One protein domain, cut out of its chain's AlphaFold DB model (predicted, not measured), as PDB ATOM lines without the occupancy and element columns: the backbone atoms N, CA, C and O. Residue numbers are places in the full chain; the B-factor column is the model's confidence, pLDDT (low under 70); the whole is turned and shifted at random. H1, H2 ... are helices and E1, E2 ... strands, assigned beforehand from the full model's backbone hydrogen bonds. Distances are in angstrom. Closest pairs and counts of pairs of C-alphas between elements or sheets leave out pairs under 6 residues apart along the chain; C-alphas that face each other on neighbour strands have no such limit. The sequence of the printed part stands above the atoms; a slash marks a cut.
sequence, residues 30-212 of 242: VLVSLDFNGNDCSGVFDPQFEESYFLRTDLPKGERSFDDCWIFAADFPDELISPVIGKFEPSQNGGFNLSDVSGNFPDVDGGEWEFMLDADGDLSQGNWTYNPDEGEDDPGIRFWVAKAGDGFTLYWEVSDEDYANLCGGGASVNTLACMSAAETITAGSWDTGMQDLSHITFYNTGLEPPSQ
ATOM      1  N   VAL A  30     122.212 150.080 111.426       94.31
ATOM      2  CA  VAL A  30     121.312 149.197 110.696       94.31
ATOM      3  C   VAL A  30     122.160 148.211 109.909       94.31
ATOM      4  O   VAL A  30     122.907 148.615 109.018       94.31
ATOM      5  N   LEU A  31     121.996 146.919 110.194       95.56
ATOM      6  CA  LEU A  31     122.533 145.862 109.346       95.56
ATOM      7  C   LEU A  31     121.771 145.844 108.019       95.56
ATOM      8  O   LEU A  31     120.554 145.641 107.981       95.56
ATOM      9  N   VAL A  32     122.501 146.027 106.929       95.25
ATOM     10  CA  VAL A  32     122.006 145.900 105.565       95.25
ATOM     11  C   VAL A  32     122.573 144.623 104.966       95.25
ATOM     12  O   VAL A  32     123.757 144.324 105.120       95.25
ATOM     13  N   SER A  33     121.724 143.867 104.275       95.25
ATOM     14  CA  SER A  33     122.132 142.671 103.551       95.25
ATOM     15  C   SER A  33     121.586 142.661 102.128       95.25
ATOM     16  O   SER A  33     120.531 143.236 101.835       95.25
ATOM     17  N   LEU A  34     122.324 142.015 101.229       93.38
ATOM     18  CA  LEU A  34     121.911 141.797  99.851       93.38
ATOM     19  C   LEU A  34     122.356 140.424  99.355       93.38
ATOM     20  O   LEU A  34     123.539 140.093  99.404       93.38
ATOM     21  N   ASP A  35     121.401 139.663  98.832       92.44
ATOM     22  CA  ASP A  35     121.637 138.331  98.287       92.44
ATOM     23  C   ASP A  35     121.970 138.383  96.797       92.44
ATOM     24  O   ASP A  35     121.331 139.089  96.009       92.44
ATOM     25  N   PHE A  36     122.933 137.561  96.404       89.06
ATOM     26  CA  PHE A  36     123.384 137.411  95.031       89.06
ATOM     27  C   PHE A  36     123.459 135.934  94.645       89.06
ATOM     28  O   PHE A  36     123.728 135.057  95.467       89.06
ATOM     29  N   ASN A  37     123.275 135.669  93.353       89.19
ATOM     30  CA  ASN A  37     123.562 134.361  92.773       89.19
ATOM     31  C   ASN A  37     125.030 134.300  92.327       89.19
ATOM     32  O   ASN A  37     125.577 135.287  91.835       89.19
ATOM     33  N   GLY A  38     125.633 133.120  92.419       84.50
ATOM     34  CA  GLY A  38     126.988 132.834  91.966       84.50
ATOM     35  C   GLY A  38     128.014 132.788  93.096       84.50
ATOM     36  O   GLY A  38     127.751 132.330  94.208       84.50
ATOM     37  N   ASN A  39     129.229 133.216  92.772       81.62
ATOM     38  CA  ASN A  39     130.375 133.202  93.673       81.62
ATOM     39  C   ASN A  39     130.869 134.626  93.907       81.62
ATOM     40  O   ASN A  39     130.967 135.418  92.966       81.62
ATOM     41  N   ASP A  40     131.245 134.918  95.142       76.56
ATOM     42  CA  ASP A  40     131.978 136.120  95.500       76.56
ATOM     43  C   ASP A  40     133.443 135.999  95.055       76.56
ATOM     44  O   ASP A  40     134.029 134.916  95.069       76.56
ATOM     45  N   CYS A  41     134.018 137.103  94.573       74.06
ATOM     46  CA  CYS A  41     135.415 137.224  94.133       74.06
ATOM     47  C   CYS A  41     135.938 136.265  93.049       74.06
ATOM     48  O   CYS A  41     137.079 136.411  92.616       74.06
ATOM     49  N   SER A  42     135.168 135.286  92.570       56.31
ATOM     50  CA  SER A  42     135.721 134.261  91.685       56.31
ATOM     51  C   SER A  42     135.573 134.640  90.208       56.31
ATOM     52  O   SER A  42     134.506 134.509  89.611       56.31
ATOM     53  N   GLY A  43     136.682 135.041  89.587       50.75
ATOM     54  CA  GLY A  43     136.845 135.111  88.125       50.75
ATOM     55  C   GLY A  43     137.277 133.792  87.489       50.75
ATOM     56  O   GLY A  43     137.604 133.744  86.304       50.75
ATOM     57  N   VAL A  44     137.308 132.719  88.273       44.00
ATOM     58  CA  VAL A  44     137.832 131.391  87.952       44.00
ATOM     59  C   VAL A  44     136.938 130.448  88.779       44.00
ATOM     60  O   VAL A  44     137.027 130.484  89.995       44.00
ATOM     61  N   PHE A  45     135.895 129.770  88.281       42.47
ATOM     62  CA  PHE A  45     135.860 128.720  87.262       42.47
ATOM     63  C   PHE A  45     134.431 128.534  86.690       42.47
ATOM     64  O   PHE A  45     133.629 127.827  87.276       42.47
ATOM     65  N   ASP A  46     134.123 129.130  85.539       39.06
ATOM     66  CA  ASP A  46     133.359 128.553  84.408       39.06
ATOM     67  C   ASP A  46     133.316 129.642  83.309       39.06
ATOM     68  O   ASP A  46     133.098 130.814  83.616       39.06
ATOM     69  N   PRO A  47     133.611 129.364  82.029       39.56
ATOM     70  CA  PRO A  47     133.304 130.280  80.925       39.56
ATOM     71  C   PRO A  47     131.802 130.555  80.688       39.56
ATOM     72  O   PRO A  47     131.499 131.339  79.796       39.56
ATOM     73  N   GLN A  48     130.872 129.942  81.430       43.22
ATOM     74  CA  GLN A  48     129.424 130.103  81.214       43.22
ATOM     75  C   GLN A  48     128.719 131.149  82.095       43.22
ATOM     76  O   GLN A  48     127.568 131.472  81.809       43.22
ATOM     77  N   PHE A  49     129.377 131.707  83.115       44.72
ATOM     78  CA  PHE A  49     128.813 132.788  83.934       44.72
ATOM     79  C   PHE A  49     129.607 134.080  83.703       44.72
ATOM     80  O   PHE A  49     130.720 134.236  84.198       44.72
ATOM     81  N   GLU A  50     129.050 134.983  82.893       45.97
ATOM     82  CA  GLU A  50     129.681 136.257  82.506       45.97
ATOM     83  C   GLU A  50     129.565 137.378  83.552       45.97
ATOM     84  O   GLU A  50     130.101 138.459  83.329       45.97
ATOM     85  N   GLU A  51     128.943 137.162  84.711       50.03
ATOM     86  CA  GLU A  51     128.693 138.254  85.662       50.03
ATOM     87  C   GLU A  51     129.207 137.906  87.062       50.03
ATOM     88  O   GLU A  51     128.481 137.434  87.932       50.03
ATOM     89  N   SER A  52     130.506 138.122  87.278       51.38
ATOM     90  CA  SER A  52     131.082 138.227  88.619       51.38
ATOM     91  C   SER A  52     130.837 139.641  89.151       51.38
ATOM     92  O   SER A  52     131.390 140.598  88.606       51.38
ATOM     93  N   TYR A  53     130.064 139.773  90.228       55.00
ATOM     94  CA  TYR A  53     129.686 141.065  90.818       55.00
ATOM     95  C   TYR A  53     130.802 141.786  91.585       55.00
ATOM     96  O   TYR A  53     130.518 142.786  92.221       55.00
ATOM     97  N   PHE A  54     132.049 141.305  91.560       61.72
ATOM     98  CA  PHE A  54     133.128 141.899  92.361       61.72
ATOM     99  C   PHE A  54     134.491 141.942  91.668       61.72
ATOM    100  O   PHE A  54     135.509 142.057  92.336       61.72
ATOM    101  N   LEU A  55     134.561 141.800  90.342       62.59
ATOM    102  CA  LEU A  55     135.850 141.840  89.644       62.59
ATOM    103  C   LEU A  55     136.009 143.106  88.826       62.59
ATOM    104  O   LEU A  55     135.106 143.494  88.084       62.59
ATOM    105  N   ARG A  56     137.228 143.645  88.859       64.06
ATOM    106  CA  ARG A  56     137.697 144.635  87.891       64.06
ATOM    107  C   ARG A  56     137.505 144.127  86.459       64.06
ATOM    108  O   ARG A  56     138.041 143.090  86.051       64.06
ATOM    109  N   THR A  57     136.711 144.858  85.684       67.44
ATOM    110  CA  THR A  57     136.381 144.517  84.292       67.44
ATOM    111  C   THR A  57     137.489 144.906  83.314       67.44
ATOM    112  O   THR A  57     137.527 144.384  82.199       67.44
ATOM    113  N   ASP A  58     138.423 145.762  83.732       72.62
ATOM    114  CA  ASP A  58     139.527 146.277  82.922       72.62
ATOM    115  C   ASP A  58     140.717 145.310  82.803       72.62
ATOM    116  O   ASP A  58     141.571 145.501  81.935       72.62
ATOM    117  N   LEU A  59     140.754 144.240  83.610       70.31
ATOM    118  CA  LEU A  59     141.773 143.194  83.522       70.31
ATOM    119  C   LEU A  59     141.286 141.955  82.743       70.31
ATOM    120  O   LEU A  59     140.174 141.454  82.989       70.31
ATOM    121  N   PRO A  60     142.116 141.399  81.833       78.19
ATOM    122  CA  PRO A  60     141.834 140.127  81.173       78.19
ATOM    123  C   PRO A  60     141.611 138.998  82.188       78.19
ATOM    124  O   PRO A  60     142.331 138.901  83.174       78.19
ATOM    125  N   LYS A  61     140.672 138.077  81.918       72.88
ATOM    126  CA  LYS A  61     140.328 136.957  82.826       72.88
ATOM    127  C   LYS A  61     141.541 136.151  83.317       72.88
ATOM    128  O   LYS A  61     141.540 135.691  84.449       72.88
ATOM    129  N   GLY A  62     142.555 135.967  82.469       76.19
ATOM    130  CA  GLY A  62     143.769 135.217  82.811       76.19
ATOM    131  C   GLY A  62     144.770 135.968  83.694       76.19
ATOM    132  O   GLY A  62     145.745 135.362  84.122       76.19
ATOM    133  N   GLU A  63     144.545 137.258  83.938       80.12
ATOM    134  CA  GLU A  63     145.403 138.123  84.753       80.12
ATOM    135  C   GLU A  63     144.765 138.478  86.100       80.12
ATOM    136  O   GLU A  63     145.421 139.108  86.919       80.12
ATOM    137  N   ARG A  64     143.512 138.063  86.340       79.38
ATOM    138  CA  ARG A  64     142.795 138.365  87.582       79.38
ATOM    139  C   ARG A  64     143.311 137.509  88.733       79.38
ATOM    140  O   ARG A  64     143.399 136.286  88.595       79.38
ATOM    141  N   SER A  65     143.592 138.137  89.866       85.81
ATOM    142  CA  SER A  65     143.947 137.484  91.126       85.81
ATOM    143  C   SER A  65     142.904 137.767  92.213       85.81
ATOM    144  O   SER A  65     141.893 138.430  91.973       85.81
ATOM    145  N   PHE A  66     143.138 137.247  93.422       88.00
ATOM    146  CA  PHE A  66     142.332 137.588  94.594       88.00
ATOM    147  C   PHE A  66     142.352 139.102  94.875       88.00
ATOM    148  O   PHE A  66     141.313 139.668  95.193       88.00
ATOM    149  N   ASP A  67     143.477 139.780  94.622       89.25
ATOM    150  CA  ASP A  67     143.640 141.235  94.808       89.25
ATOM    151  C   ASP A  67     142.737 142.084  93.903       89.25
ATOM    152  O   ASP A  67     142.518 143.272  94.155       89.25
ATOM    153  N   ASP A  68     142.206 141.479  92.841       86.12
ATOM    154  CA  ASP A  68     141.282 142.128  91.916       86.12
ATOM    155  C   ASP A  68     139.819 141.988  92.342       86.12
ATOM    156  O   ASP A  68     138.926 142.405  91.592       86.12
ATOM    157  N   CYS A  69     139.558 141.430  93.530       88.75
ATOM    158  CA  CYS A  69     138.228 141.407  94.109       88.75
ATOM    159  C   CYS A  69     137.896 142.690  94.884       88.75
ATOM    160  O   CYS A  69     138.606 143.083  95.811       88.75
ATOM    161  N   TRP A  70     136.780 143.317  94.513       89.75
ATOM    162  CA  TRP A  70     136.316 144.599  95.033       89.75
ATOM    163  C   TRP A  70     134.796 144.650  95.129       89.75
ATOM    164  O   TRP A  70     134.098 144.175  94.239       89.75
ATOM    165  N   ILE A  71     134.282 145.323  96.152       89.88
ATOM    166  CA  ILE A  71     132.883 145.749  96.197       89.88
ATOM    167  C   ILE A  71     132.669 146.926  95.236       89.88
ATOM    168  O   ILE A  71     133.465 147.868  95.229       89.88
ATOM    169  N   PHE A  72     131.572 146.907  94.475       84.75
ATOM    170  CA  PHE A  72     131.096 148.036  93.670       84.75
ATOM    171  C   PHE A  72     129.597 148.260  93.867       84.75
ATOM    172  O   PHE A  72     128.884 147.380  94.354       84.75
ATOM    173  N   ALA A  73     129.114 149.427  93.447       87.56
ATOM    174  CA  ALA A  73     127.693 149.744  93.458       87.56
ATOM    175  C   ALA A  73     127.046 149.536  92.085       87.56
ATOM    176  O   ALA A  73     127.637 149.845  91.052       87.56
ATOM    177  N   ALA A  74     125.801 149.061  92.057       87.38
ATOM    178  CA  ALA A  74     125.095 148.758  90.811       87.38
ATOM    179  C   ALA A  74     124.870 149.987  89.909       87.38
ATOM    180  O   ALA A  74     124.792 149.851  88.689       87.38
ATOM    181  N   ASP A  75     124.750 151.182  90.490       86.25
ATOM    182  CA  ASP A  75     124.587 152.446  89.766       86.25
ATOM    183  C   ASP A  75     125.919 153.079  89.319       86.25
ATOM    184  O   ASP A  75     125.906 153.943  88.441       86.25
ATOM    185  N   PHE A  76     127.052 152.617  89.860       85.12
ATOM    186  CA  PHE A  76     128.411 153.027  89.490       85.12
ATOM    187  C   PHE A  76     129.356 151.809  89.453       85.12
ATOM    188  O   PHE A  76     130.233 151.682  90.307       85.12
ATOM    189  N   PRO A  77     129.206 150.904  88.465       81.12
ATOM    190  CA  PRO A  77     129.946 149.636  88.425       81.12
ATOM    191  C   PRO A  77     131.457 149.794  88.191       81.12
ATOM    192  O   PRO A  77     132.213 148.860  88.441       81.12
ATOM    193  N   ASP A  78     131.898 150.959  87.713       80.69
ATOM    194  CA  ASP A  78     133.317 151.271  87.514       80.69
ATOM    195  C   ASP A  78     133.984 151.842  88.786       80.69
ATOM    196  O   ASP A  78     135.207 151.980  88.824       80.69
ATOM    197  N   GLU A  79     133.203 152.190  89.818       83.38
ATOM    198  CA  GLU A  79     133.722 152.724  91.080       83.38
ATOM    199  C   GLU A  79     134.045 151.576  92.043       83.38
ATOM    200  O   GLU A  79     133.165 150.831  92.485       83.38
ATOM    201  N   LEU A  80     135.326 151.446  92.382       85.31
ATOM    202  CA  LEU A  80     135.826 150.420  93.289       85.31
ATOM    203  C   LEU A  80     135.720 150.921  94.735       85.31
ATOM    204  O   LEU A  80     136.477 151.793  95.154       85.31
ATOM    205  N   ILE A  81     134.775 150.377  95.501       89.12
ATOM    206  CA  ILE A  81     134.412 150.899  96.828       89.12
ATOM    207  C   ILE A  81     135.313 150.334  97.926       89.12
ATOM    208  O   ILE A  81     135.715 151.061  98.834       89.12
ATOM    209  N   SER A  82     135.573 149.027  97.890       92.31
ATOM    210  CA  SER A  82     136.198 148.318  99.008       92.31
ATOM    211  C   SER A  82     136.972 147.098  98.501       92.31
ATOM    212  O   SER A  82     136.343 146.189  97.952       92.31
ATOM    213  N   PRO A  83     138.314 147.072  98.615       92.50
ATOM    214  CA  PRO A  83     139.117 145.928  98.190       92.50
ATOM    215  C   PRO A  83     138.971 144.768  99.167       92.50
ATOM    216  O   PRO A  83     138.748 144.978 100.359       92.50
ATOM    217  N   VAL A  84     139.146 143.545  98.674       93.88
ATOM    218  CA  VAL A  84     139.151 142.355  99.527       93.88
ATOM    219  C   VAL A  84     140.345 142.352 100.487       93.88
ATOM    220  O   VAL A  84     141.449 142.741 100.118       93.88
ATOM    221  N   ILE A  85     140.114 141.907 101.720       95.31
ATOM    222  CA  ILE A  85     141.134 141.714 102.757       95.31
ATOM    223  C   ILE A  85     141.583 140.258 102.760       95.31
ATOM    224  O   ILE A  85     142.725 139.946 102.435       95.31
ATOM    225  N   GLY A  86     140.661 139.362 103.101       95.00
ATOM    226  CA  GLY A  86     140.950 137.958 103.332       95.00
ATOM    227  C   GLY A  86     139.693 137.109 103.261       95.00
ATOM    228  O   GLY A  86     138.570 137.607 103.400       95.00
ATOM    229  N   LYS A  87     139.898 135.821 103.007       95.94
ATOM    230  CA  LYS A  87     138.857 134.809 102.869       95.94
ATOM    231  C   LYS A  87     139.116 133.682 103.857       95.94
ATOM    232  O   LYS A  87     140.224 133.157 103.923       95.94
ATOM    233  N   PHE A  88     138.081 133.285 104.585       97.25
ATOM    234  CA  PHE A  88     138.143 132.263 105.620       97.25
ATOM    235  C   PHE A  88     137.221 131.097 105.291       97.25
ATOM    236  O   PHE A  88     136.039 131.287 105.012       97.25
ATOM    237  N   GLU A  89     137.747 129.881 105.383       96.44
ATOM    238  CA  GLU A  89     137.004 128.640 105.149       96.44
ATOM    239  C   GLU A  89     136.833 127.866 106.465       96.44
ATOM    240  O   GLU A  89     137.775 127.816 107.269       96.44
ATOM    241  N   PRO A  90     135.674 127.222 106.704       96.25
ATOM    242  CA  PRO A  90     135.507 126.338 107.848       96.25
ATOM    243  C   PRO A  90     136.551 125.214 107.859       96.25
ATOM    244  O   PRO A  90     136.808 124.537 106.862       96.25
ATOM    245  N   SER A  91     137.159 124.994 109.019       94.31
ATOM    246  CA  SER A  91     138.192 123.985 109.236       94.31
ATOM    247  C   SER A  91     137.588 122.633 109.615       94.31
ATOM    248  O   SER A  91     136.641 122.551 110.393       94.31
ATOM    249  N   GLN A  92     138.209 121.533 109.171       87.88
ATOM    250  CA  GLN A  92     137.791 120.172 109.556       87.88
ATOM    251  C   GLN A  92     137.907 119.899 111.065       87.88
ATOM    252  O   GLN A  92     137.270 118.981 111.574       87.88
ATOM    253  N   ASN A  93     138.727 120.676 111.779       86.81
ATOM    254  CA  ASN A  93     138.941 120.531 113.221       86.81
ATOM    255  C   ASN A  93     138.040 121.457 114.058       86.81
ATOM    256  O   ASN A  93     138.264 121.590 115.261       86.81
ATOM    257  N   GLY A  94     137.045 122.091 113.432       85.44
ATOM    258  CA  GLY A  94     136.309 123.206 114.017       85.44
ATOM    259  C   GLY A  94     137.077 124.523 113.871       85.44
ATOM    260  O   GLY A  94     138.306 124.538 113.774       85.44
ATOM    261  N   GLY A  95     136.337 125.629 113.825       92.00
ATOM    262  CA  GLY A  95     136.881 126.964 113.577       92.00
ATOM    263  C   GLY A  95     137.043 127.283 112.091       92.00
ATOM    264  O   GLY A  95     136.471 126.611 111.233       92.00
ATOM    265  N   PHE A  96     137.829 128.315 111.803       96.94
ATOM    266  CA  PHE A  96     138.039 128.868 110.467       96.94
ATOM    267  C   PHE A  96     139.533 129.008 110.189       96.94
ATOM    268  O   PHE A  96     140.304 129.294 111.102       96.94
ATOM    269  N   ASN A  97     139.936 128.808 108.935       96.81
ATOM    270  CA  ASN A  97     141.301 129.059 108.479       96.81
ATOM    271  C   ASN A  97     141.286 130.154 107.414       96.81
ATOM    272  O   ASN A  97     140.445 130.108 106.515       96.81
ATOM    273  N   LEU A  98     142.253 131.068 107.471       96.44
ATOM    274  CA  LEU A  98     142.535 131.995 106.380       96.44
ATOM    275  C   LEU A  98     142.990 131.193 105.148       96.44
ATOM    276  O   LEU A  98     144.036 130.541 105.174       96.44
ATOM    277  N   SER A  99     142.170 131.178 104.095       95.31
ATOM    278  CA  SER A  99     142.443 130.453 102.849       95.31
ATOM    279  C   SER A  99     143.214 131.310 101.852       95.31
ATOM    280  O   SER A  99     144.096 130.800 101.167       95.31
ATOM    281  N   ASP A 100     142.882 132.600 101.784       94.44
ATOM    282  CA  ASP A 100     143.472 133.583 100.877       94.44
ATOM    283  C   ASP A 100     143.527 134.952 101.565       94.44
ATOM    284  O   ASP A 100     142.622 135.315 102.316       94.44
ATOM    285  N   VAL A 101     144.571 135.723 101.271       94.06
ATOM    286  CA  VAL A 101     144.776 137.091 101.762       94.06
ATOM    287  C   VAL A 101     145.207 137.975 100.602       94.06
ATOM    288  O   VAL A 101     145.910 137.520  99.694       94.06
ATOM    289  N   SER A 102     144.756 139.226 100.598       92.88
ATOM    290  CA  SER A 102     145.159 140.175  99.573       92.88
ATOM    291  C   SER A 102     146.591 140.645  99.803       92.88
ATOM    292  O   SER A 102     146.959 141.058 100.899       92.88
ATOM    293  N   GLY A 103     147.383 140.702  98.734       92.06
ATOM    294  CA  GLY A 103     148.699 141.333  98.731       92.06
ATOM    295  C   GLY A 103     148.672 142.837  99.034       92.06
ATOM    296  O   GLY A 103     149.734 143.420  99.248       92.06
ATOM    297  N   ASN A 104     147.491 143.467  99.070       89.81
ATOM    298  CA  ASN A 104     147.320 144.848  99.525       89.81
ATOM    299  C   ASN A 104     147.417 144.993 101.054       89.81
ATOM    300  O   ASN A 104     147.661 146.102 101.523       89.81
ATOM    301  N   PHE A 105     147.240 143.901 101.807       92.56
ATOM    302  CA  PHE A 105     147.242 143.873 103.275       92.56
ATOM    303  C   PHE A 105     148.180 142.756 103.760       92.56
ATOM    304  O   PHE A 105     147.717 141.712 104.206       92.56
ATOM    305  N   PRO A 106     149.506 142.924 103.595       91.50
ATOM    306  CA  PRO A 106     150.476 141.856 103.836       91.50
ATOM    307  C   PRO A 106     150.661 141.488 105.313       91.50
ATOM    308  O   PRO A 106     151.228 140.428 105.577       91.50
ATOM    309  N   ASP A 107     150.235 142.361 106.227       92.25
ATOM    310  CA  ASP A 107     150.356 142.164 107.675       92.25
ATOM    311  C   ASP A 107     149.213 141.291 108.228       92.25
ATOM    312  O   ASP A 107     149.409 140.585 109.208       92.25
ATOM    313  N   VAL A 108     148.088 141.205 107.504       94.06
ATOM    314  CA  VAL A 108     146.941 140.358 107.858       94.06
ATOM    315  C   VAL A 108     147.322 138.874 107.844       94.06
ATOM    316  O   VAL A 108     147.660 138.320 106.788       94.06
ATOM    317  N   ASP A 109     147.189 138.199 108.987       95.31
ATOM    318  CA  ASP A 109     147.579 136.792 109.156       95.31
ATOM    319  C   ASP A 109     146.432 135.840 109.549       95.31
ATOM    320  O   ASP A 109     146.560 134.612 109.447       95.31
ATOM    321  N   GLY A 110     145.273 136.396 109.898       96.06
ATOM    322  CA  GLY A 110     144.055 135.683 110.261       96.06
ATOM    323  C   GLY A 110     143.860 135.494 111.768       96.06
ATOM    324  O   GLY A 110     142.781 135.053 112.171       96.06
ATOM    325  N   GLY A 111     144.861 135.802 112.597       96.38
ATOM    326  CA  GLY A 111     144.796 135.765 114.059       96.38
ATOM    327  C   GLY A 111     143.947 136.879 114.681       96.38
ATOM    328  O   GLY A 111     143.520 136.763 115.831       96.38
ATOM    329  N   GLU A 112     143.648 137.913 113.905       95.69
ATOM    330  CA  GLU A 112     142.839 139.075 114.256       95.69
ATOM    331  C   GLU A 112     141.343 138.722 114.331       95.69
ATOM    332  O   GLU A 112     140.564 139.433 114.973       95.69
ATOM    333  N   TRP A 113     140.920 137.621 113.692       97.44
ATOM    334  CA  TRP A 113     139.529 137.172 113.669       97.44
ATOM    335  C   TRP A 113     139.244 136.081 114.700       97.44
ATOM    336  O   TRP A 113     139.905 135.045 114.768       97.44
ATOM    337  N   GLU A 114     138.145 136.252 115.427       97.31
ATOM    338  CA  GLU A 114     137.534 135.198 116.232       97.31
ATOM    339  C   GLU A 114     136.129 134.904 115.705       97.31
ATOM    340  O   GLU A 114     135.307 135.807 115.552       97.31
ATOM    341  N   PHE A 115     135.849 133.628 115.434       97.00
ATOM    342  CA  PHE A 115     134.558 133.160 114.936       97.00
ATOM    343  C   PHE A 115     133.804 132.404 116.026       97.00
ATOM    344  O   PHE A 115     134.303 131.438 116.606       97.00
ATOM    345  N   MET A 116     132.567 132.819 116.260       95.94
ATOM    346  CA  MET A 116     131.649 132.254 117.237       95.94
ATOM    347  C   MET A 116     130.478 131.605 116.502       95.94
ATOM    348  O   MET A 116     129.601 132.291 115.976       95.94
ATOM    349  N   LEU A 117     130.471 130.276 116.485       93.12
ATOM    350  CA  LEU A 117     129.342 129.489 115.994       93.12
ATOM    351  C   LEU A 117     128.246 129.400 117.056       93.12
ATOM    352  O   LEU A 117     128.476 129.669 118.242       93.12
ATOM    353  N   ASP A 118     127.052 129.004 116.632       87.19
ATOM    354  CA  ASP A 118     125.988 128.673 117.567       87.19
ATOM    355  C   ASP A 118     126.320 127.423 118.414       87.19
ATOM    356  O   ASP A 118     127.341 126.750 118.243       87.19
ATOM    357  N   ALA A 119     125.461 127.121 119.391       81.75
ATOM    358  CA  ALA A 119     125.697 126.029 120.336       81.75
ATOM    359  C   ALA A 119     125.707 124.635 119.681       81.75
ATOM    360  O   ALA A 119     126.262 123.700 120.268       81.75
ATOM    361  N   ASP A 120     125.095 124.501 118.505       84.75
ATOM    362  CA  ASP A 120     125.002 123.245 117.767       84.75
ATOM    363  C   ASP A 120     126.178 123.072 116.787       84.75
ATOM    364  O   ASP A 120     126.378 121.980 116.248       84.75
ATOM    365  N   GLY A 121     127.010 124.110 116.629       84.12
ATOM    366  CA  GLY A 121     128.117 124.141 115.678       84.12
ATOM    367  C   GLY A 121     127.636 124.243 114.234       84.12
ATOM    368  O   GLY A 121     128.364 123.825 113.332       84.12
ATOM    369  N   ASP A 122     126.416 124.745 114.026       89.75
ATOM    370  CA  ASP A 122     125.866 124.988 112.702       89.75
ATOM    371  C   ASP A 122     126.677 126.099 112.024       89.75
ATOM    372  O   ASP A 122     126.946 127.153 112.602       89.75
ATOM    373  N   LEU A 123     127.104 125.841 110.791       94.25
ATOM    374  CA  LEU A 123     127.834 126.812 109.984       94.25
ATOM    375  C   LEU A 123     126.886 127.774 109.268       94.25
ATOM    376  O   LEU A 123     127.353 128.760 108.701       94.25
ATOM    377  N   SER A 124     125.578 127.508 109.283       95.44
ATOM    378  CA  SER A 124     124.586 128.362 108.642       95.44
ATOM    379  C   SER A 124     124.490 129.747 109.287       95.44
ATOM    380  O   SER A 124     124.129 130.714 108.622       95.44
ATOM    381  N   GLN A 125     124.856 129.874 110.565       95.88
ATOM    382  CA  GLN A 125     124.797 131.128 111.310       95.88
ATOM    383  C   GLN A 125     125.994 131.276 112.240       95.88
ATOM    384  O   GLN A 125     126.548 130.305 112.754       95.88
ATOM    385  N   GLY A 126     126.368 132.519 112.514       96.12
ATOM    386  CA  GLY A 126     127.383 132.800 113.514       96.12
ATOM    387  C   GLY A 126     127.743 134.267 113.598       96.12
ATOM    388  O   GLY A 126     127.133 135.127 112.961       96.12
ATOM    389  N   ASN A 127     128.732 134.543 114.437       97.19
ATOM    390  CA  ASN A 127     129.274 135.871 114.653       97.19
ATOM    391  C   ASN A 127     130.785 135.844 114.485       97.19
ATOM    392  O   ASN A 127     131.431 134.824 114.719       97.19
ATOM    393  N   TRP A 128     131.352 136.974 114.108       97.94
ATOM    394  CA  TRP A 128     132.788 137.178 114.070       97.94
ATOM    395  C   TRP A 128     133.134 138.458 114.826       97.94
ATOM    396  O   TRP A 128     132.326 139.384 114.915       97.94
ATOM    397  N   THR A 129     134.341 138.504 115.371       97.25
ATOM    398  CA  THR A 129     134.973 139.714 115.901       97.25
ATOM    399  C   THR A 129     136.336 139.884 115.260       97.25
ATOM    400  O   THR A 129     136.991 138.891 114.959       97.25
ATOM    401  N   TYR A 130     136.745 141.130 115.066       95.56
ATOM    402  CA  TYR A 130     138.004 141.530 114.461       95.56
ATOM    403  C   TYR A 130     138.751 142.465 115.410       95.56
ATOM    404  O   TYR A 130     138.250 143.536 115.764       95.56
ATOM    405  N   ASN A 131     139.934 142.041 115.833       95.19
ATOM    406  CA  ASN A 131     140.830 142.787 116.701       95.19
ATOM    407  C   ASN A 131     142.125 143.044 115.922       95.19
ATOM    408  O   ASN A 131     143.007 142.192 115.982       95.19
ATOM    409  N   PRO A 132     142.220 144.164 115.180       91.94
ATOM    410  CA  PRO A 132     143.423 144.483 114.422       91.94
ATOM    411  C   PRO A 132     144.621 144.632 115.361       91.94
ATOM    412  O   PRO A 132     144.471 145.130 116.488       91.94
ATOM    413  N   ASP A 133     145.795 144.234 114.894       88.31
ATOM    414  CA  ASP A 133     147.006 144.257 115.697       88.31
ATOM    415  C   ASP A 133     147.491 145.691 115.960       88.31
ATOM    416  O   ASP A 133     147.571 146.562 115.087       88.31
ATOM    417  N   GLU A 134     147.813 145.978 117.227       81.44
ATOM    418  CA  GLU A 134     148.270 147.309 117.619       81.44
ATOM    419  C   GLU A 134     149.631 147.630 116.986       81.44
ATOM    420  O   GLU A 134     150.669 147.099 117.386       81.44
ATOM    421  N   GLY A 135     149.643 148.611 116.082       76.31
ATOM    422  CA  GLY A 135     150.866 149.107 115.446       76.31
ATOM    423  C   GLY A 135     151.184 148.466 114.098       76.31
ATOM    424  O   GLY A 135     152.248 148.772 113.555       76.31
ATOM    425  N   GLU A 136     150.277 147.646 113.572       81.69
ATOM    426  CA  GLU A 136     150.301 147.133 112.201       81.69
ATOM    427  C   GLU A 136     149.291 147.903 111.329       81.69
ATOM    428  O   GLU A 136     148.381 148.560 111.848       81.69
ATOM    429  N   ASP A 137     149.475 147.884 110.005       84.81
ATOM    430  CA  ASP A 137     148.633 148.626 109.049       84.81
ATOM    431  C   ASP A 137     147.368 147.823 108.673       84.81
ATOM    432  O   ASP A 137     146.964 147.724 107.508       84.81
ATOM    433  N   ASP A 138     146.737 147.245 109.691       89.81
ATOM    434  CA  ASP A 138     145.590 146.367 109.558       89.81
ATOM    435  C   ASP A 138     144.334 147.108 109.058       89.81
ATOM    436  O   ASP A 138     143.968 148.172 109.578       89.81
ATOM    437  N   PRO A 139     143.633 146.574 108.042       92.50
ATOM    438  CA  PRO A 139     142.493 147.241 107.437       92.50
ATOM    439  C   PRO A 139     141.239 147.182 108.316       92.50
ATOM    440  O   PRO A 139     140.850 146.134 108.820       92.50
ATOM    441  N   GLY A 140     140.493 148.285 108.402       92.56
ATOM    442  CA  GLY A 140     139.151 148.237 108.987       92.56
ATOM    443  C   GLY A 140     138.168 147.464 108.093       92.56
ATOM    444  O   GLY A 140     138.251 147.548 106.866       92.56
ATOM    445  N   ILE A 141     137.182 146.782 108.684       95.00
ATOM    446  CA  ILE A 141     136.156 146.022 107.946       95.00
ATOM    447  C   ILE A 141     134.913 146.888 107.713       95.00
ATOM    448  O   ILE A 141     134.368 147.451 108.656       95.00
ATOM    449  N   ARG A 142     134.434 146.962 106.465       94.12
ATOM    450  CA  ARG A 142     133.159 147.626 106.095       94.12
ATOM    451  C   ARG A 142     132.106 146.678 105.567       94.12
ATOM    452  O   ARG A 142     130.914 146.869 105.793       94.12
ATOM    453  N   PHE A 143     132.568 145.685 104.823       96.19
ATOM    454  CA  PHE A 143     131.719 144.690 104.205       96.19
ATOM    455  C   PHE A 143     132.255 143.309 104.526       96.19
ATOM    456  O   PHE A 143     133.469 143.096 104.614       96.19
ATOM    457  N   TRP A 144     131.340 142.360 104.631       97.69
ATOM    458  CA  TRP A 144     131.672 140.949 104.644       97.69
ATOM    459  C   TRP A 144     130.662 140.182 103.806       97.69
ATOM    460  O   TRP A 144     129.513 140.595 103.638       97.69
ATOM    461  N   VAL A 145     131.105 139.069 103.242       96.81
ATOM    462  CA  VAL A 145     130.288 138.194 102.413       96.81
ATOM    463  C   VAL A 145     130.267 136.817 103.033       96.81
ATOM    464  O   VAL A 145     131.326 136.255 103.279       96.81
ATOM    465  N   ALA A 146     129.078 136.257 103.230       97.25
ATOM    466  CA  ALA A 146     128.909 134.856 103.589       97.25
ATOM    467  C   ALA A 146     128.463 134.073 102.352       97.25
ATOM    468  O   ALA A 146     127.382 134.326 101.809       97.25
ATOM    469  N   LYS A 147     129.288 133.130 101.888       95.00
ATOM    470  CA  LYS A 147     128.954 132.272 100.749       95.00
ATOM    471  C   LYS A 147     128.406 130.934 101.225       95.00
ATOM    472  O   LYS A 147     129.079 130.230 101.971       95.00
ATOM    473  N   ALA A 148     127.266 130.516 100.681       95.56
ATOM    474  CA  ALA A 148     126.772 129.147 100.808       95.56
ATOM    475  C   ALA A 148     126.040 128.700  99.534       95.56
ATOM    476  O   ALA A 148     125.314 129.471  98.904       95.56
ATOM    477  N   GLY A 149     126.255 127.444  99.138       93.19
ATOM    478  CA  GLY A 149     125.710 126.875  97.902       93.19
ATOM    479  C   GLY A 149     125.964 127.728  96.655       93.19
ATOM    480  O   GLY A 149     127.088 128.175  96.402       93.19
ATOM    481  N   ASP A 150     124.903 127.949  95.877       90.62
ATOM    482  CA  ASP A 150     124.941 128.642  94.582       90.62
ATOM    483  C   ASP A 150     124.838 130.173  94.696       90.62
ATOM    484  O   ASP A 150     124.684 130.852  93.681       90.62
ATOM    485  N   GLY A 151     124.893 130.730  95.908       91.19
ATOM    486  CA  GLY A 151     124.780 132.167  96.140       91.19
ATOM    487  C   GLY A 151     125.665 132.656  97.275       91.19
ATOM    488  O   GLY A 151     126.481 131.915  97.831       91.19
ATOM    489  N   PHE A 152     125.517 133.933  97.588       94.12
ATOM    490  CA  PHE A 152     126.163 134.573  98.723       94.12
ATOM    491  C   PHE A 152     125.348 135.782  99.179       94.12
ATOM    492  O   PHE A 152     124.581 136.354  98.401       94.12
ATOM    493  N   THR A 153     125.560 136.194 100.424       95.25
ATOM    494  CA  THR A 153     124.954 137.398 100.993       95.25
ATOM    495  C   THR A 153     126.059 138.380 101.351       95.25
ATOM    496  O   THR A 153     126.991 138.030 102.076       95.25
ATOM    497  N   LEU A 154     125.968 139.600 100.822       95.62
ATOM    498  CA  LEU A 154     126.802 140.739 101.197       95.62
ATOM    499  C   LEU A 154     126.163 141.453 102.384       95.62
ATOM    500  O   LEU A 154     124.966 141.733 102.346       95.62
ATOM    501  N   TYR A 155     126.967 141.803 103.376       97.25
ATOM    502  CA  TYR A 155     126.547 142.498 104.583       97.25
ATOM    503  C   TYR A 155     127.372 143.762 104.806       97.25
ATOM    504  O   TYR A 155     128.561 143.794 104.481       97.25
ATOM    505  N   TRP A 156     126.735 144.790 105.361       96.56
ATOM    506  CA  TRP A 156     127.382 145.996 105.877       96.56
ATOM    507  C   TRP A 156     126.480 146.696 106.890       96.56
ATOM    508  O   TRP A 156     125.269 146.482 106.903       96.56
ATOM    509  N   GLU A 157     127.058 147.554 107.723       95.56
ATOM    510  CA  GLU A 157     126.301 148.370 108.672       95.56
ATOM    511  C   GLU A 157     126.313 149.840 108.258       95.56
ATOM    512  O   GLU A 157     127.297 150.335 107.714       95.56
ATOM    513  N   VAL A 158     125.201 150.537 108.479       94.62
ATOM    514  CA  VAL A 158     125.036 151.966 108.177       94.62
ATOM    515  C   VAL A 158     124.360 152.635 109.367       94.62
ATOM    516  O   VAL A 158     123.453 152.046 109.951       94.62
ATOM    517  N   SER A 159     124.735 153.868 109.711       93.69
ATOM    518  CA  SER A 159     124.042 154.622 110.765       93.69
ATOM    519  C   SER A 159     122.533 154.735 110.485       93.69
ATOM    520  O   SER A 159     122.115 154.813 109.329       93.69
ATOM    521  N   ASP A 160     121.686 154.794 111.518       92.12
ATOM    522  CA  ASP A 160     120.234 155.010 111.346       92.12
ATOM    523  C   ASP A 160     119.911 156.233 110.457       92.12
ATOM    524  O   ASP A 160     118.969 156.217 109.657       92.12
ATOM    525  N   GLU A 161     120.687 157.313 110.608       92.12
ATOM    526  CA  GLU A 161     120.522 158.554 109.847       92.12
ATOM    527  C   GLU A 161     120.869 158.352 108.369       92.12
ATOM    528  O   GLU A 161     120.073 158.703 107.491       92.12
ATOM    529  N   ASP A 162     122.022 157.754 108.084       93.25
ATOM    530  CA  ASP A 162     122.453 157.484 106.715       93.25
ATOM    531  C   ASP A 162     121.571 156.430 106.056       93.25
ATOM    532  O   ASP A 162     121.224 156.566 104.884       93.25
ATOM    533  N   TYR A 163     121.103 155.432 106.806       93.25
ATOM    534  CA  TYR A 163     120.143 154.473 106.290       93.25
ATOM    535  C   TYR A 163     118.861 155.191 105.865       93.25
ATOM    536  O   TYR A 163     118.416 155.020 104.734       93.25
ATOM    537  N   ALA A 164     118.288 156.059 106.705       91.94
ATOM    538  CA  ALA A 164     117.074 156.802 106.360       91.94
ATOM    539  C   ALA A 164     117.258 157.745 105.153       91.94
ATOM    540  O   ALA A 164     116.337 157.895 104.344       91.94
ATOM    541  N   ASN A 165     118.433 158.366 105.020       92.25
ATOM    542  CA  ASN A 165     118.706 159.382 104.002       92.25
ATOM    543  C   ASN A 165     119.218 158.811 102.670       92.25
ATOM    544  O   ASN A 165     118.900 159.357 101.612       92.25
ATOM    545  N   LEU A 166     120.017 157.742 102.715       92.50
ATOM    546  CA  LEU A 166     120.802 157.232 101.584       92.50
ATOM    547  C   LEU A 166     120.374 155.826 101.141       92.50
ATOM    548  O   LEU A 166     120.483 155.518  99.956       92.50
ATOM    549  N   CYS A 167     119.851 154.991 102.048       91.38
ATOM    550  CA  CYS A 167     119.509 153.589 101.758       91.38
ATOM    551  C   CYS A 167     117.993 153.319 101.686       91.38
ATOM    552  O   CYS A 167     117.528 152.565 100.833       91.38
ATOM    553  N   GLY A 168     117.204 153.936 102.568       77.94
ATOM    554  CA  GLY A 168     115.790 153.634 102.816       77.94
ATOM    555  C   GLY A 168     114.796 154.436 101.969       77.94
ATOM    556  O   GLY A 168     113.596 154.176 102.015       77.94
ATOM    557  N   GLY A 169     115.276 155.410 101.187       66.00
ATOM    558  CA  GLY A 169     114.445 156.289 100.356       66.00
ATOM    559  C   GLY A 169     114.139 155.778  98.939       66.00
ATOM    560  O   GLY A 169     113.407 156.447  98.209       66.00
ATOM    561  N   GLY A 170     114.692 154.630  98.522       60.12
ATOM    562  CA  GLY A 170     114.663 154.157  97.130       60.12
ATOM    563  C   GLY A 170     114.441 152.649  96.958       60.12
ATOM    564  O   GLY A 170     114.270 151.909  97.917       60.12
ATOM    565  N   ALA A 171     114.421 152.192  95.699       64.00
ATOM    566  CA  ALA A 171     114.136 150.800  95.323       64.00
ATOM    567  C   ALA A 171     115.333 149.833  95.468       64.00
ATOM    568  O   ALA A 171     115.176 148.648  95.185       64.00
ATOM    569  N   SER A 172     116.520 150.319  95.854       83.12
ATOM    570  CA  SER A 172     117.743 149.516  95.954       83.12
ATOM    571  C   SER A 172     118.674 150.060  97.036       83.12
ATOM    572  O   SER A 172     118.943 151.259  97.067       83.12
ATOM    573  N   VAL A 173     119.197 149.164  97.876       91.69
ATOM    574  CA  VAL A 173     120.285 149.445  98.831       91.69
ATOM    575  C   VAL A 173     121.672 149.330  98.185       91.69
ATOM    576  O   VAL A 173     122.648 149.849  98.714       91.69
ATOM    577  N   ASN A 174     121.763 148.714  97.002       90.75
ATOM    578  CA  ASN A 174     122.985 148.635  96.202       90.75
ATOM    579  C   ASN A 174     123.115 149.887  95.328       90.75
ATOM    580  O   ASN A 174     122.823 149.863  94.132       90.75
ATOM    581  N   THR A 175     123.458 151.001  95.970       91.88
ATOM    582  CA  THR A 175     123.780 152.277  95.319       91.88
ATOM    583  C   THR A 175     125.067 152.833  95.905       91.88
ATOM    584  O   THR A 175     125.362 152.593  97.079       91.88
ATOM    585  N   LEU A 176     125.814 153.620  95.128       90.25
ATOM    586  CA  LEU A 176     127.091 154.175  95.573       90.25
ATOM    587  C   LEU A 176     126.911 155.017  96.833       90.25
ATOM    588  O   LEU A 176     127.741 154.944  97.731       90.25
ATOM    589  N   ALA A 177     125.813 155.771  96.925       93.00
ATOM    590  CA  ALA A 177     125.492 156.591  98.088       93.00
ATOM    591  C   ALA A 177     125.294 155.753  99.364       93.00
ATOM    592  O   ALA A 177     125.904 156.059 100.384       93.00
ATOM    593  N   CYS A 178     124.481 154.692  99.305       93.69
ATOM    594  CA  CYS A 178     124.230 153.832 100.464       93.69
ATOM    595  C   CYS A 178     125.477 153.027 100.862       93.69
ATOM    596  O   CYS A 178     125.849 152.993 102.030       93.69
ATOM    597  N   MET A 179     126.168 152.423  99.893       93.25
ATOM    598  CA  MET A 179     127.356 151.608 100.169       93.25
ATOM    599  C   MET A 179     128.528 152.467 100.656       93.25
ATOM    600  O   MET A 179     129.274 152.064 101.543       93.25
ATOM    601  N   SER A 180     128.658 153.696 100.152       93.00
ATOM    602  CA  SER A 180     129.667 154.641 100.641       93.00
ATOM    603  C   SER A 180     129.423 155.092 102.084       93.00
ATOM    604  O   SER A 180     130.369 155.542 102.722       93.00
ATOM    605  N   ALA A 181     128.209 154.921 102.616       93.62
ATOM    606  CA  ALA A 181     127.872 155.194 104.012       93.62
ATOM    607  C   ALA A 181     128.127 154.007 104.959       93.62
ATOM    608  O   ALA A 181     127.853 154.122 106.150       93.62
ATOM    609  N   ALA A 182     128.640 152.877 104.450       94.38
ATOM    610  CA  ALA A 182     128.993 151.737 105.290       94.38
ATOM    611  C   ALA A 182     130.010 152.139 106.369       94.38
ATOM    612  O   ALA A 182     131.067 152.693 106.040       94.38
ATOM    613  N   GLU A 183     129.689 151.843 107.626       93.75
ATOM    614  CA  GLU A 183     130.542 152.084 108.785       93.75
ATOM    615  C   GLU A 183     131.683 151.067 108.852       93.75
ATOM    616  O   GLU A 183     131.590 149.947 108.347       93.75
ATOM    617  N   THR A 184     132.776 151.462 109.501       93.31
ATOM    618  CA  THR A 184     133.820 150.514 109.877       93.31
ATOM    619  C   THR A 184     133.425 149.806 111.165       93.31
ATOM    620  O   THR A 184     133.196 150.458 112.183       93.31
ATOM    621  N   ILE A 185     133.426 148.481 111.140       93.31
ATOM    622  CA  ILE A 185     133.000 147.628 112.247       93.31
ATOM    623  C   ILE A 185     134.113 146.664 112.667       93.31
ATOM    624  O   ILE A 185     135.029 146.355 111.905       93.31
ATOM    625  N   THR A 186     134.021 146.175 113.899       94.94
ATOM    626  CA  THR A 186     134.939 145.176 114.479       94.94
ATOM    627  C   THR A 186     134.212 143.896 114.882       94.94
ATOM    628  O   THR A 186     134.790 143.028 115.527       94.94
ATOM    629  N   ALA A 187     132.927 143.783 114.569       96.62
ATOM    630  CA  ALA A 187     132.132 142.597 114.820       96.62
ATOM    631  C   ALA A 187     130.955 142.561 113.856       96.62
ATOM    632  O   ALA A 187     130.450 143.609 113.467       96.62
ATOM    633  N   GLY A 188     130.492 141.363 113.527       96.56
ATOM    634  CA  GLY A 188     129.320 141.177 112.687       96.56
ATOM    635  C   GLY A 188     128.773 139.765 112.798       96.56
ATOM    636  O   GLY A 188     129.343 138.900 113.465       96.56
ATOM    637  N   SER A 189     127.652 139.535 112.129       97.25
ATOM    638  CA  SER A 189     126.987 138.235 112.066       97.25
ATOM    639  C   SER A 189     126.786 137.790 110.626       97.25
ATOM    640  O   SER A 189     126.719 138.619 109.719       97.25
ATOM    641  N   TRP A 190     126.630 136.490 110.409       97.50
ATOM    642  CA  TRP A 190     126.146 135.960 109.137       97.50
ATOM    643  C   TRP A 190     124.964 135.019 109.348       97.50
ATOM    644  O   TRP A 190     124.828 134.400 110.405       97.50
ATOM    645  N   ASP A 191     124.140 134.909 108.310       96.19
ATOM    646  CA  ASP A 191     123.075 133.921 108.186       96.19
ATOM    647  C   ASP A 191     122.979 133.477 106.718       96.19
ATOM    648  O   ASP A 191     122.602 134.240 105.832       96.19
ATOM    649  N   THR A 192     123.361 132.240 106.428       95.50
ATOM    650  CA  THR A 192     123.241 131.621 105.101       95.50
ATOM    651  C   THR A 192     121.951 130.800 104.969       95.50
ATOM    652  O   THR A 192     121.782 129.994 104.044       95.50
ATOM    653  N   GLY A 193     121.005 130.997 105.890       92.44
ATOM    654  CA  GLY A 193     119.712 130.338 105.950       92.44
ATOM    655  C   GLY A 193     119.820 128.914 106.486       92.44
ATOM    656  O   GLY A 193     119.902 128.691 107.683       92.44
ATOM    657  N   MET A 194     119.739 127.928 105.590       92.00
ATOM    658  CA  MET A 194     119.803 126.494 105.940       92.00
ATOM    659  C   MET A 194     120.983 125.780 105.272       92.00
ATOM    660  O   MET A 194     120.979 124.555 105.159       92.00
ATOM    661  N   GLN A 195     121.927 126.536 104.714       95.44
ATOM    662  CA  GLN A 195     123.066 125.981 103.996       95.44
ATOM    663  C   GLN A 195     124.336 126.250 104.780       95.44
ATOM    664  O   GLN A 195     124.559 127.384 105.195       95.44
ATOM    665  N   ASP A 196     125.175 125.231 104.925       95.00
ATOM    666  CA  ASP A 196     126.477 125.387 105.560       95.00
ATOM    667  C   ASP A 196     127.318 126.415 104.794       95.00
ATOM    668  O   ASP A 196     127.390 126.403 103.556       95.00
ATOM    669  N   LEU A 197     127.964 127.302 105.547       95.81
ATOM    670  CA  LEU A 197     128.896 128.285 105.019       95.81
ATOM    671  C   LEU A 197     130.043 127.580 104.275       95.81
ATOM    672  O   LEU A 197     130.713 126.705 104.816       95.81
ATOM    673  N   SER A 198     130.283 127.983 103.032       95.62
ATOM    674  CA  SER A 198     131.463 127.592 102.257       95.62
ATOM    675  C   SER A 198     132.674 128.398 102.707       95.62
ATOM    676  O   SER A 198     133.741 127.840 102.946       95.62
ATOM    677  N   HIS A 199     132.505 129.716 102.803       95.75
ATOM    678  CA  HIS A 199     133.526 130.644 103.272       95.75
ATOM    679  C   HIS A 199     132.914 132.003 103.618       95.75
ATOM    680  O   HIS A 199     131.786 132.310 103.224       95.75
ATOM    681  N   ILE A 200     133.691 132.820 104.325       97.38
ATOM    682  CA  ILE A 200     133.403 134.227 104.600       97.38
ATOM    683  C   ILE A 200     134.554 135.098 104.092       97.38
ATOM    684  O   ILE A 200     135.721 134.773 104.302       97.38
ATOM    685  N   THR A 201     134.229 136.186 103.401       96.75
ATOM    686  CA  THR A 201     135.205 137.104 102.794       96.75
ATOM    687  C   THR A 201     135.027 138.500 103.382       96.75
ATOM    688  O   THR A 201     133.898 138.970 103.494       96.75
ATOM    689  N   PHE A 202     136.119 139.175 103.736       96.81
ATOM    690  CA  PHE A 202     136.108 140.514 104.340       96.81
ATOM    691  C   PHE A 202     136.677 141.564 103.390       96.81
ATOM    692  O   PHE A 202     137.570 141.253 102.602       96.81
ATOM    693  N   TYR A 203     136.190 142.805 103.476       95.56
ATOM    694  CA  TYR A 203     136.608 143.899 102.594       95.56
ATOM    695  C   TYR A 203     136.907 145.196 103.359       95.56
ATOM    696  O   TYR A 203     136.217 145.549 104.325       95.56
ATOM    697  N   ASN A 204     137.946 145.906 102.902       88.50
ATOM    698  CA  ASN A 204     138.551 147.046 103.586       88.50
ATOM    699  C   ASN A 204     137.817 148.363 103.347       88.50
ATOM    700  O   ASN A 204     137.333 148.685 102.267       88.50
ATOM    701  N   THR A 205     137.860 149.198 104.362       66.44
ATOM    702  CA  THR A 205     137.386 150.570 104.391       66.44
ATOM    703  C   THR A 205     138.132 151.588 103.537       66.44
ATOM    704  O   THR A 205     137.522 152.591 103.168       66.44
ATOM    705  N   GLY A 206     139.420 151.374 103.251       60.19
ATOM    706  CA  GLY A 206     140.289 152.441 102.743       60.19
ATOM    707  C   GLY A 206     140.548 153.561 103.768       60.19
ATOM    708  O   GLY A 206     141.058 154.619 103.402       60.19
ATOM    709  N   LEU A 207     140.187 153.342 105.036       56.78
ATOM    710  CA  LEU A 207     140.393 154.217 106.187       56.78
ATOM    711  C   LEU A 207     141.056 153.406 107.318       56.78
ATOM    712  O   LEU A 207     141.008 152.177 107.327       56.78
ATOM    713  N   GLU A 208     141.696 154.074 108.276       56.38
ATOM    714  CA  GLU A 208     142.183 153.387 109.480       56.38
ATOM    715  C   GLU A 208     140.981 152.801 110.258       56.38
ATOM    716  O   GLU A 208     139.919 153.447 110.300       56.38
ATOM    717  N   PRO A 209     141.101 151.604 110.871       58.84
ATOM    718  CA  PRO A 209     140.086 151.084 111.782       58.84
ATOM    719  C   PRO A 209     139.707 152.151 112.819       58.84
ATOM    720  O   PRO A 209     140.575 152.922 113.245       58.84
ATOM    721  N   PRO A 210     138.440 152.234 113.264       57.75
ATOM    722  CA  PRO A 210     138.075 153.149 114.326       57.75
ATOM    723  C   PRO A 210     138.947 152.789 115.519       57.75
ATOM    724  O   PRO A 210     138.871 151.673 116.031       57.75
ATOM    725  N   SER A 211     139.808 153.720 115.939       54.78
ATOM    726  CA  SER A 211     140.625 153.505 117.127       54.78
ATOM    727  C   SER A 211     139.671 153.104 118.242       54.78
ATOM    728  O   SER A 211     138.748 153.879 118.531       54.78
ATOM    729  N   GLN A 212     139.846 151.915 118.831       52.47
ATOM    730  CA  GLN A 212     139.037 151.532 119.979       52.47
ATOM    731  C   GLN A 212     139.186 152.653 120.997       52.47
ATOM    732  O   GLN A 212     140.283 152.943 121.484       52.47
TER     733      GLN A 212
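This is residues 30 to 212 of the 242 residues of an uncharacterized protein of Thalassotalea mangrovi (UniProt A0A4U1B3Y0). Two sheets lie partly face to face as a sandwich with crossed strands: a large, strongly twisted sheet of E1, E2, E3, E4, E7, E8 and E10, and a small one of E5, E6 and E9. Two short helices, H1 and H2, pack together at one end of the large sheet, near the start of E1, the end of E8 and the turn from E2 to E3. The printed part has 183 residues, under half of them in named elements, which run E1 to E8, H1, H2, E9, E10: mostly strand. The large sheet is branched at E3, the small one has the order E5 - E6 - E9, and neighbours in both are antiparallel. The whole is compact and rounded, with a radius of gyration of the C-alphas of 15.8 A and spans of 42 by 41 by 37 A.

E1, residues 30 to 37, begins at C-alpha 30 (121.312, 149.197, 110.696) and is 23.4 A long. E2 is residues 70 to 73; E3, residues 76 to 90, is 33.2 A long and bends by 86 degrees at residue 79. E4 is residues 96 to 101, E5 113 to 117, E6 125 to 130. E7, residues 141 to 148, is 20.6 A long and E8, residues 151 to 159, 26.8 A. H1 is residues 160 to 167, H2 176 to 180, E9 187 to 191. E10, residues 199 to 204, ends at C-alpha 204 (138.551, 147.046, 103.586).

E1 is an edge strand beside E8, with N 32 and O 156 2.8 A apart. E7 and E8 form a hairpin, with N 155 and O 144 at 2.8 A. E10 is on the other side of E7, with N 145 and O 201 at 2.8 A, and pairs with E3, N 85 and O 202 at 2.8 A. On the other side of E3 are E2, N 81 and O 71 at 2.8 A, and E4, N 99 and O 87 at 2.8 A; E2 E3 E4 is a meander, each strand the antiparallel neighbour of the one before. In the small sheet, N 116 and O 127 of E5 and E6 are 2.8 A apart, and N 128 and O 188 of E6 and E9 2.9 A. The facing parts of the sandwich are 9.5 A centre to centre, the strands at 49 degrees; the closest C-alphas of E7 and E9, Ala 146 and Trp 190, are 6.3 A apart. H1 and H2 are on opposite faces of the large sheet and touch, the closest C-alphas being Cys 167 and Cys 178, 4.9 A. In both helices every O i to N i+4 pair is within hydrogen-bond range.

The C-alphas farthest apart, Gln 48 and Gln 212, are 45.3 A apart. The printed part has no cut. The long links are E1 to E2, residues 38 to 69, and E4 to E5. Mean pLDDT of the printed part is 85.8; residues 42 to 57, 169 to 171 and 205 to 212 are under 70.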